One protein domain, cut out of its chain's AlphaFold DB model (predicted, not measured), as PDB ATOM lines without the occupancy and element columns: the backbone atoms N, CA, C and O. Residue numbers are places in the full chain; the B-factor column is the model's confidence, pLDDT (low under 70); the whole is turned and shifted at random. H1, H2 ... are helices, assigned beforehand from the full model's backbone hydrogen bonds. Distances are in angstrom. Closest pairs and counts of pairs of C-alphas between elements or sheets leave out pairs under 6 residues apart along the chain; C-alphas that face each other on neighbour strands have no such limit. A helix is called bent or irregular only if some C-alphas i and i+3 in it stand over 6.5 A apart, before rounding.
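This is residues 193 to 273 of the 349 residues of a protein of Enterococcus florum (UniProt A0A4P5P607). A helix bent into an L, H3, makes the frame: the short helices H1 and H2 pack on its first arm, H3a, and its second arm, H3b, turns off toward one end of the longest axis. Short H4 lies crosswise to H3a near the middle, and the loop of residues 218 to 231 reaches to the opposite end. The printed part has 81 residues with four named helices, H1 to H4 in that order, and no named strand: all helix. It is compact, with a radius of gyration of the C-alphas of 12.3 A and spans of 37 by 28 by 20 A.

Start at H1, residues 200 to 204, and H2, residues 207 to 217, which are close but not clearly touching: their closest C-alphas, Leu 203 and Leu 210, are 7.7 A apart. H3, residues 232 to 253, was assigned as one helix by its hydrogen bonds but is bent, with C-alphas 241 and 244 7.0 A apart; its arms, H3a and H3b, stand about perpendicular at 80 degrees. H3b is itself irregular: C-alphas 244 and 247 are 6.7 A apart. H1 touches H3a, closest at the C-alphas of Thr 200 and Leu 239, 5.5 A. H2 touches H3a, closest at the C-alphas of Tyr 211 and Lys 232, 6.3 A, only just about perpendicular at 73 degrees. H4, residues 260 to 266, only just touches H3a, with 3 pairs of C-alphas within 8 A, the closest Ile 238 and Ile 264 at 6.5 A; they are about perpendicular at 86 degrees. H3b and H4 are apart. In H1, H2, H3a and H4 every O i to N i+4 pair is within hydrogen-bond range; in H3b 3 of 6 are.

Find C-alpha 200 at (218.001, 176.610, 277.223), where H1 begins; H1 is 6.0 A long and H2 15.5 A. H3a, residues 232 to 241, covers 14.2 A, and H3b, residues 244 to 253, 16.1 A. H4 runs 9.8 A to C-alpha 266 at (230.000, 174.610, 286.827).

Look for the two C-alphas farthest apart at Asn 222 and Ser 251, 36.8 A. The printed part has no cut; the link from H2 to H3 is long, 14 residues. Confidence is under 70 at residues 248 to 249, 251 to 253 and 269 to 273.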
ATOM      1  N   ASN A 193     215.782 187.790 284.109       91.81
ATOM      2  CA  ASN A 193     215.834 186.616 284.974       91.81
ATOM      3  C   ASN A 193     215.957 185.299 284.182       91.81
ATOM      4  O   ASN A 193     214.978 184.892 283.562       91.81
ATOM      5  N   PRO A 194     217.107 184.591 284.221       90.12
ATOM      6  CA  PRO A 194     217.282 183.301 283.551       90.12
ATOM      7  C   PRO A 194     216.240 182.241 283.922       90.12
ATOM      8  O   PRO A 194     215.916 181.406 283.086       90.12
ATOM      9  N   SER A 195     215.681 182.272 285.137       86.81
ATOM     10  CA  SER A 195     214.680 181.288 285.576       86.81
ATOM     11  C   SER A 195     213.269 181.519 285.024       86.81
ATOM     12  O   SER A 195     212.394 180.670 285.188       86.81
ATOM     13  N   GLN A 196     213.010 182.647 284.354       88.81
ATOM     14  CA  GLN A 196     211.709 182.882 283.715       88.81
ATOM     15  C   GLN A 196     211.542 182.083 282.412       88.81
ATOM     16  O   GLN A 196     210.417 181.864 281.964       88.81
ATOM     17  N   TYR A 197     212.655 181.652 281.811       90.88
ATOM     18  CA  TYR A 197     212.681 180.849 280.594       90.88
ATOM     19  C   TYR A 197     212.414 179.378 280.915       90.88
ATOM     20  O   TYR A 197     212.773 178.883 281.988       90.88
ATOM     21  N   LYS A 198     211.778 178.663 279.988       88.88
ATOM     22  CA  LYS A 198     211.438 177.246 280.158       88.88
ATOM     23  C   LYS A 198     212.547 176.316 279.707       88.88
ATOM     24  O   LYS A 198     212.714 175.247 280.288       88.88
ATOM     25  N   THR A 199     213.287 176.728 278.683       90.12
ATOM     26  CA  THR A 199     214.351 175.937 278.069       90.12
ATOM     27  C   THR A 199     215.616 176.760 277.859       90.12
ATOM     28  O   THR A 199     215.597 177.994 277.802       90.12
ATOM     29  N   THR A 200     216.731 176.057 277.693       92.25
ATOM     30  CA  THR A 200     218.001 176.610 277.223       92.25
ATOM     31  C   THR A 200     217.851 177.294 275.869       92.25
ATOM     32  O   THR A 200     218.495 178.308 275.647       92.25
ATOM     33  N   ASP A 201     216.977 176.801 274.990       91.88
ATOM     34  CA  ASP A 201     216.787 177.340 273.638       91.88
ATOM     35  C   ASP A 201     216.098 178.713 273.654       91.88
ATOM     36  O   ASP A 201     216.475 179.612 272.902       91.88
ATOM     37  N   GLU A 202     215.121 178.908 274.547       93.56
ATOM     38  CA  GLU A 202     214.518 180.224 274.798       93.56
ATOM     39  C   GLU A 202     215.546 181.195 275.410       93.56
ATOM     40  O   GLU A 202     215.591 182.374 275.051       93.56
ATOM     41  N   LEU A 203     216.418 180.703 276.296       94.50
ATOM     42  CA  LEU A 203     217.486 181.499 276.904       94.50
ATOM     43  C   LEU A 203     218.608 181.849 275.901       94.50
ATOM     44  O   LEU A 203     219.122 182.965 275.935       94.50
ATOM     45  N   ILE A 204     218.940 180.952 274.962       95.25
ATOM     46  CA  ILE A 204     219.890 181.187 273.857       95.25
ATOM     47  C   ILE A 204     219.392 182.315 272.939       95.25
ATOM     48  O   ILE A 204     220.189 183.144 272.505       95.25
ATOM     49  N   GLN A 205     218.081 182.427 272.698       96.56
ATOM     50  CA  GLN A 205     217.512 183.566 271.955       96.56
ATOM     51  C   GLN A 205     217.720 184.915 272.670       96.56
ATOM     52  O   GLN A 205     217.631 185.965 272.039       96.56
ATOM     53  N   ASN A 206     218.034 184.893 273.970       96.62
ATOM     54  CA  ASN A 206     218.267 186.059 274.820       96.62
ATOM     55  C   ASN A 206     219.719 186.094 275.355       96.62
ATOM     56  O   ASN A 206     219.994 186.678 276.406       96.62
ATOM     57  N   ILE A 207     220.663 185.477 274.626       96.19
ATOM     58  CA  ILE A 207     222.066 185.304 275.042       96.19
ATOM     59  C   ILE A 207     222.776 186.616 275.395       96.19
ATOM     60  O   ILE A 207     223.589 186.647 276.316       96.19
ATOM     61  N   ASP A 208     222.444 187.710 274.705       96.75
ATOM     62  CA  ASP A 208     223.008 189.034 274.975       96.75
ATOM     63  C   ASP A 208     222.652 189.516 276.385       96.75
ATOM     64  O   ASP A 208     223.529 189.973 277.117       96.75
ATOM     65  N   GLN A 209     221.395 189.330 276.798       96.19
ATOM     66  CA  GLN A 209     220.932 189.701 278.134       96.19
ATOM     67  C   GLN A 209     221.556 188.809 279.210       96.19
ATOM     68  O   GLN A 209     221.942 189.316 280.259       96.19
ATOM     69  N   LEU A 210     221.717 187.504 278.945       96.00
ATOM     70  CA  LEU A 210     222.413 186.587 279.856       96.00
ATOM     71  C   LEU A 210     223.887 186.961 280.031       96.00
ATOM     72  O   LEU A 210     224.396 186.958 281.152       96.00
ATOM     73  N   TYR A 211     224.568 187.293 278.937       95.12
ATOM     74  CA  TYR A 211     225.957 187.727 278.967       95.12
ATOM     75  C   TYR A 211     226.108 189.033 279.755       95.12
ATOM     76  O   TYR A 211     226.881 189.076 280.712       95.12
ATOM     77  N   ASP A 212     225.332 190.070 279.423       95.19
ATOM     78  CA  ASP A 212     225.391 191.365 280.112       95.19
ATOM     79  C   ASP A 212     225.042 191.227 281.604       95.19
ATOM     80  O   ASP A 212     225.708 191.821 282.458       95.19
ATOM     81  N   TYR A 213     224.061 190.379 281.927       95.38
ATOM     82  CA  TYR A 213     223.696 190.014 283.293       95.38
ATOM     83  C   TYR A 213     224.874 189.413 284.074       95.38
ATOM     84  O   TYR A 213     225.207 189.902 285.159       95.38
ATOM     85  N   ILE A 214     225.548 188.401 283.509       93.44
ATOM     86  CA  ILE A 214     226.704 187.758 284.150       93.44
ATOM     87  C   ILE A 214     227.850 188.767 284.324       93.44
ATOM     88  O   ILE A 214     228.424 188.845 285.408       93.44
ATOM     89  N   GLN A 215     228.164 189.576 283.308       92.12
ATOM     90  CA  GLN A 215     229.272 190.542 283.385       92.12
ATOM     91  C   GLN A 215     229.014 191.681 284.390       92.12
ATOM     92  O   GLN A 215     229.963 192.195 284.987       92.12
ATOM     93  N   ALA A 216     227.757 192.094 284.584       92.88
ATOM     94  CA  ALA A 216     227.403 193.160 285.521       92.88
ATOM     95  C   ALA A 216     227.388 192.694 286.988       92.88
ATOM     96  O   ALA A 216     227.836 193.442 287.860       92.88
ATOM     97  N   LEU A 217     226.899 191.478 287.265       92.75
ATOM     98  CA  LEU A 217     226.843 190.916 288.622       92.75
ATOM     99  C   LEU A 217     228.125 190.195 289.047       92.75
ATOM    100  O   LEU A 217     228.456 190.205 290.230       92.75
ATOM    101  N   TYR A 218     228.874 189.613 288.116       91.94
ATOM    102  CA  TYR A 218     230.088 188.850 288.413       91.94
ATOM    103  C   TYR A 218     231.292 189.453 287.673       91.94
ATOM    104  O   TYR A 218     231.869 188.799 286.804       91.94
ATOM    105  N   PRO A 219     231.677 190.714 287.965       88.44
ATOM    106  CA  PRO A 219     232.789 191.380 287.289       88.44
ATOM    107  C   PRO A 219     234.124 190.657 287.533       88.44
ATOM    108  O   PRO A 219     234.324 190.027 288.572       88.44
ATOM    109  N   LYS A 220     235.060 190.762 286.577       84.56
ATOM    110  CA  LYS A 220     236.354 190.054 286.630       84.56
ATOM    111  C   LYS A 220     237.188 190.430 287.863       84.56
ATOM    112  O   LYS A 220     237.362 191.610 288.161       84.56
ATOM    113  N   GLY A 221     237.792 189.428 288.505       82.94
ATOM    114  CA  GLY A 221     238.633 189.604 289.692       82.94
ATOM    115  C   GLY A 221     237.795 189.754 290.961       82.94
ATOM    116  O   GLY A 221     236.916 188.942 291.203       82.94
ATOM    117  N   ASN A 222     238.044 190.806 291.749       78.81
ATOM    118  CA  ASN A 222     237.549 191.000 293.126       78.81
ATOM    119  C   ASN A 222     236.016 191.238 293.279       78.81
ATOM    120  O   ASN A 222     235.581 192.020 294.132       78.81
ATOM    121  N   GLY A 223     235.178 190.602 292.458       82.50
ATOM    122  CA  GLY A 223     233.723 190.566 292.603       82.50
ATOM    123  C   GLY A 223     233.270 189.885 293.902       82.50
ATOM    124  O   GLY A 223     234.072 189.532 294.767       82.50
ATOM    125  N   PHE A 224     231.957 189.731 294.085       87.06
ATOM    126  CA  PHE A 224     231.420 189.049 295.270       87.06
ATOM    127  C   PHE A 224     231.600 187.523 295.202       87.06
ATOM    128  O   PHE A 224     231.991 186.911 296.195       87.06
ATOM    129  N   VAL A 225     231.397 186.940 294.018       85.50
ATOM    130  CA  VAL A 225     231.806 185.577 293.661       85.50
ATOM    131  C   VAL A 225     232.526 185.649 292.317       85.50
ATOM    132  O   VAL A 225     232.060 186.327 291.400       85.50
ATOM    133  N   GLU A 226     233.657 184.957 292.202       82.88
ATOM    134  CA  GLU A 226     234.354 184.770 290.931       82.88
ATOM    135  C   GLU A 226     233.673 183.646 290.142       82.88
ATOM    136  O   GLU A 226     233.751 182.476 290.512       82.88
ATOM    137  N   LEU A 227     232.984 184.015 289.060       83.00
ATOM    138  CA  LEU A 227     232.445 183.094 288.058       83.00
ATOM    139  C   LEU A 227     233.262 183.212 286.762       83.00
ATOM    140  O   LEU A 227     233.916 184.229 286.522       83.00
ATOM    141  N   SER A 228     233.224 182.184 285.914       84.62
ATOM    142  CA  SER A 228     233.947 182.178 284.640       84.62
ATOM    143  C   SER A 228     233.345 183.192 283.665       84.62
ATOM    144  O   SER A 228     232.143 183.203 283.378       84.62
ATOM    145  N   HIS A 229     234.194 184.046 283.097       84.88
ATOM    146  CA  HIS A 229     233.787 185.034 282.092       84.88
ATOM    147  C   HIS A 229     233.775 184.436 280.698       84.88
ATOM    148  O   HIS A 229     234.613 184.779 279.861       84.88
ATOM    149  N   LEU A 230     232.804 183.555 280.506       89.50
ATOM    150  CA  LEU A 230     232.479 182.897 279.253       89.50
ATOM    151  C   LEU A 230     232.124 183.935 278.174       89.50
ATOM    152  O   LEU A 230     231.452 184.937 278.454       89.50
ATOM    153  N   SER A 231     232.558 183.691 276.939       93.06
ATOM    154  CA  SER A 231     232.071 184.400 275.756       93.06
ATOM    155  C   SER A 231     230.597 184.060 275.479       93.06
ATOM    156  O   SER A 231     230.026 183.136 276.064       93.06
ATOM    157  N   LYS A 232     229.950 184.797 274.568       95.38
ATOM    158  CA  LYS A 232     228.563 184.499 274.162       95.38
ATOM    159  C   LYS A 232     228.474 183.135 273.480       95.38
ATOM    160  O   LYS A 232     227.538 182.381 273.723       95.38
ATOM    161  N   GLU A 233     229.480 182.803 272.683       93.44
ATOM    162  CA  GLU A 233     229.650 181.518 272.016       93.44
ATOM    163  C   GLU A 233     229.837 180.395 273.050       93.44
ATOM    164  O   GLU A 233     229.116 179.402 273.002       93.44
ATOM    165  N   GLU A 234     230.723 180.571 274.039       92.75
ATOM    166  CA  GLU A 234     230.924 179.605 275.132       92.75
ATOM    167  C   GLU A 234     229.647 179.380 275.957       92.75
ATOM    168  O   GLU A 234     229.308 178.234 276.263       92.75
ATOM    169  N   LEU A 235     228.890 180.446 276.257       94.25
ATOM    170  CA  LEU A 235     227.577 180.341 276.903       94.25
ATOM    171  C   LEU A 235     226.592 179.527 276.045       94.25
ATOM    172  O   LEU A 235     225.935 178.635 276.574       94.25
ATOM    173  N   VAL A 236     226.514 179.765 274.729       94.75
ATOM    174  CA  VAL A 236     225.666 178.966 273.819       94.75
ATOM    175  C   VAL A 236     226.114 177.503 273.778       94.75
ATOM    176  O   VAL A 236     225.266 176.610 273.806       94.75
ATOM    177  N   HIS A 237     227.418 177.221 273.757       92.19
ATOM    178  CA  HIS A 237     227.936 175.850 273.807       92.19
ATOM    179  C   HIS A 237     227.560 175.134 275.114       92.19
ATOM    180  O   HIS A 237     227.122 173.983 275.067       92.19
ATOM    181  N   ILE A 238     227.664 175.809 276.263       92.56
ATOM    182  CA  ILE A 238     227.248 175.262 277.562       92.56
ATOM    183  C   ILE A 238     225.728 175.061 277.629       92.56
ATOM    184  O   ILE A 238     225.274 174.010 278.073       92.56
ATOM    185  N   LEU A 239     224.929 176.018 277.153       92.56
ATOM    186  CA  LEU A 239     223.467 175.895 277.150       92.56
ATOM    187  C   LEU A 239     223.001 174.724 276.267       92.56
ATOM    188  O   LEU A 239     222.169 173.936 276.706       92.56
ATOM    189  N   ASN A 240     223.606 174.528 275.090       92.19
ATOM    190  CA  ASN A 240     223.360 173.345 274.254       92.19
ATOM    191  C   ASN A 240     223.827 172.033 274.914       92.19
ATOM    192  O   ASN A 240     223.208 170.993 274.708       92.19
ATOM    193  N   PHE A 241     224.904 172.061 275.706       89.25
ATOM    194  CA  PHE A 241     225.365 170.896 276.470       89.25
ATOM    195  C   PHE A 241     224.411 170.538 277.624       89.25
ATOM    196  O   PHE A 241     224.212 169.360 277.903       89.25
ATOM    197  N   ILE A 242     223.794 171.538 278.260       88.94
ATOM    198  CA  ILE A 242     222.807 171.372 279.339       88.94
ATOM    199  C   ILE A 242     221.427 170.941 278.804       88.94
ATOM    200  O   ILE A 242     220.686 170.251 279.505       88.94
ATOM    201  N   ALA A 243     221.081 171.310 277.565       88.56
ATOM    202  CA  ALA A 243     219.766 171.077 276.961       88.56
ATOM    203  C   ALA A 243     219.207 169.637 277.103       88.56
ATOM    204  O   ALA A 243     218.021 169.513 277.408       88.56
ATOM    205  N   PRO A 244     219.984 168.539 276.965       84.88
ATOM    206  CA  PRO A 244     219.458 167.180 277.143       84.88
ATOM    207  C   PRO A 244     219.048 166.859 278.590       84.88
ATOM    208  O   PRO A 244     218.098 166.113 278.813       84.88
ATOM    209  N   ASP A 245     219.733 167.438 279.579       80.06
ATOM    210  CA  ASP A 245     219.420 167.255 281.003       80.06
ATOM    211  C   ASP A 245     218.286 168.179 281.485       80.06
ATOM    212  O   ASP A 245     217.752 167.983 282.586       80.06
ATOM    213  N   GLN A 246     217.887 169.169 280.674       76.19
ATOM    214  CA  GLN A 246     216.894 170.174 281.056       76.19
ATOM    215  C   GLN A 246     215.500 169.575 281.285       76.19
ATOM    216  O   GLN A 246     214.805 170.006 282.202       76.19
ATOM    217  N   GLU A 247     215.086 168.564 280.511       71.62
ATOM    218  CA  GLU A 247     213.722 168.008 280.574       71.62
ATOM    219  C   GLU A 247     213.410 167.419 281.959       71.62
ATOM    220  O   GLU A 247     212.330 167.618 282.519       71.62
ATOM    221  N   ARG A 248     214.402 166.759 282.570       68.69
ATOM    222  CA  ARG A 248     214.332 166.188 283.926       68.69
ATOM    223  C   ARG A 248     214.192 167.251 285.026       68.69
ATOM    224  O   ARG A 248     213.816 166.919 286.146       68.69
ATOM    225  N   ILE A 249     214.529 168.505 284.734       67.88
ATOM    226  CA  ILE A 249     214.566 169.605 285.706       67.88
ATOM    227  C   ILE A 249     213.372 170.541 285.489       67.88
ATOM    228  O   ILE A 249     212.643 170.845 286.434       67.88
ATOM    229  N   ALA A 250     213.093 170.901 284.236       70.44
ATOM    230  CA  ALA A 250     211.895 171.632 283.843       70.44
ATOM    231  C   ALA A 250     210.603 170.848 284.156       70.44
ATOM    232  O   ALA A 250     209.584 171.461 284.451       70.44
ATOM    233  N   SER A 251     210.631 169.508 284.186       68.38
ATOM    234  CA  SER A 251     209.487 168.698 284.653       68.38
ATOM    235  C   SER A 251     209.165 168.840 286.147       68.38
ATOM    236  O   SER A 251     208.063 168.475 286.550       68.38
ATOM    237  N   ILE A 252     210.083 169.375 286.962       67.44
ATOM    238  CA  ILE A 252     209.867 169.601 288.400       67.44
ATOM    239  C   ILE A 252     209.334 171.020 288.648       67.44
ATOM    240  O   ILE A 252     208.390 171.190 289.416       67.44
ATOM    241  N   ASN A 253     209.907 172.025 287.975       69.12
ATOM    242  CA  ASN A 253     209.628 173.440 288.258       69.12
ATOM    243  C   ASN A 253     208.752 174.141 287.200       69.12
ATOM    244  O   ASN A 253     208.209 175.210 287.455       69.12
ATOM    245  N   GLY A 254     208.612 173.566 286.001       77.56
ATOM    246  CA  GLY A 254     207.972 174.192 284.835       77.56
ATOM    247  C   GLY A 254     208.865 175.176 284.065       77.56
ATOM    248  O   GLY A 254     208.489 175.615 282.976       77.56
ATOM    249  N   ASN A 255     210.032 175.516 284.619       84.31
ATOM    250  CA  ASN A 255     210.998 176.480 284.099       84.31
ATOM    251  C   ASN A 255     212.435 176.202 284.590       84.31
ATOM    252  O   ASN A 255     212.674 175.286 285.385       84.31
ATOM    253  N   LEU A 256     213.406 176.980 284.093       87.06
ATOM    254  CA  LEU A 256     214.780 176.981 284.606       87.06
ATOM    255  C   LEU A 256     214.790 177.447 286.078       87.06
ATOM    256  O   LEU A 256     213.969 178.254 286.499       87.06
ATOM    257  N   PHE A 257     215.696 176.912 286.895       86.75
ATOM    258  CA  PHE A 257     215.613 176.987 288.361       86.75
ATOM    259  C   PHE A 257     216.497 178.084 288.987       86.75
ATOM    260  O   PHE A 257     217.447 178.567 288.369       86.75
ATOM    261  N   SER A 258     216.222 178.463 290.241       87.81
ATOM    262  CA  SER A 258     217.146 179.282 291.043       87.81
ATOM    263  C   SER A 258     218.466 178.533 291.235       87.81
ATOM    264  O   SER A 258     218.476 177.371 291.632       87.81
ATOM    265  N   GLY A 259     219.592 179.162 290.909       88.69
ATOM    266  CA  GLY A 259     220.875 178.465 290.795       88.69
ATOM    267  C   GLY A 259     221.307 178.110 289.369       88.69
ATOM    268  O   GLY A 259     222.442 177.669 289.185       88.69
ATOM    269  N   PHE A 260     220.464 178.321 288.347       90.12
ATOM    270  CA  PHE A 260     220.817 177.978 286.960       90.12
ATOM    271  C   PHE A 260     222.081 178.704 286.466       90.12
ATOM    272  O   PHE A 260     222.914 178.095 285.801       90.12
ATOM    273  N   VAL A 261     222.286 179.969 286.857       91.75
ATOM    274  CA  VAL A 261     223.502 180.742 286.529       91.75
ATOM    275  C   VAL A 261     224.758 180.066 287.081       91.75
ATOM    276  O   VAL A 261     225.729 179.886 286.352       91.75
ATOM    277  N   ASN A 262     224.732 179.621 288.338       90.00
ATOM    278  CA  ASN A 262     225.836 178.869 288.930       90.00
ATOM    279  C   ASN A 262     226.028 177.492 288.265       90.00
ATOM    280  O   ASN A 262     227.154 177.013 288.153       90.00
ATOM    281  N   TRP A 263     224.956 176.866 287.762       88.75
ATOM    282  CA  TRP A 263     225.068 175.603 287.028       88.75
ATOM    283  C   TRP A 263     225.733 175.763 285.653       88.75
ATOM    284  O   TRP A 263     226.615 174.967 285.339       88.75
ATOM    285  N   ILE A 264     225.411 176.817 284.885       91.06
ATOM    286  CA  ILE A 264     226.141 177.185 283.650       91.06
ATOM    287  C   ILE A 264     227.647 177.271 283.934       91.06
ATOM    288  O   ILE A 264     228.465 176.780 283.165       91.06
ATOM    289  N   GLN A 265     228.014 177.872 285.064       86.94
ATOM    290  CA  GLN A 265     229.401 178.149 285.435       86.94
ATOM    291  C   GLN A 265     230.168 176.914 285.934       86.94
ATOM    292  O   GLN A 265     231.393 176.870 285.837       86.94
ATOM    293  N   ALA A 266     229.451 175.908 286.439       86.81
ATOM    294  CA  ALA A 266     230.000 174.610 286.827       86.81
ATOM    295  C   ALA A 266     229.983 173.571 285.687       86.81
ATOM    296  O   ALA A 266     230.594 172.507 285.815       86.81
ATOM    297  N   ALA A 267     229.265 173.840 284.591       86.31
ATOM    298  CA  ALA A 267     229.199 172.949 283.444       86.31
ATOM    299  C   ALA A 267     230.521 172.971 282.652       86.31
ATOM    300  O   ALA A 267     231.144 174.025 282.504       86.31
ATOM    301  N   PRO A 268     230.968 171.827 282.108       77.62
ATOM    302  CA  PRO A 268     232.120 171.816 281.226       77.62
ATOM    303  C   PRO A 268     231.794 172.580 279.940       77.62
ATOM    304  O   PRO A 268     230.758 172.354 279.311       77.62
ATOM    305  N   VAL A 269     232.735 173.410 279.490       64.31
ATOM    306  CA  VAL A 269     232.792 173.841 278.092       64.31
ATOM    307  C   VAL A 269     233.031 172.573 277.264       64.31
ATOM    308  O   VAL A 269     234.132 172.023 277.258       64.31
ATOM    309  N   GLY A 270     231.961 172.023 276.684       56.34
ATOM    310  CA  GLY A 270     231.982 170.691 276.079       56.34
ATOM    311  C   GLY A 270     232.971 170.571 274.914       56.34
ATOM    312  O   GLY A 270     233.281 171.550 274.246       56.34
ATOM    313  N   ASN A 271     233.412 169.345 274.610       50.41
ATOM    314  CA  ASN A 271     234.436 169.049 273.589       50.41
ATOM    315  C   ASN A 271     234.032 169.363 272.125       50.41
ATOM    316  O   ASN A 271     234.706 168.922 271.192       50.41
ATOM    317  N   ALA A 272     232.918 170.061 271.894       52.81
ATOM    318  CA  ALA A 272     232.542 170.538 270.570       52.81
ATOM    319  C   ALA A 272     233.482 171.685 270.150       52.81
ATOM    320  O   ALA A 272     233.813 172.522 270.990       52.81
ATOM    321  N   PRO A 273     233.910 171.772 268.877       52.22
ATOM    322  CA  PRO A 273     234.721 172.895 268.423       52.22
ATOM    323  C   PRO A 273     233.970 174.219 268.610       52.22
ATOM    324  O   PRO A 273     232.936 174.433 267.979       52.22
TER     325      PRO A 273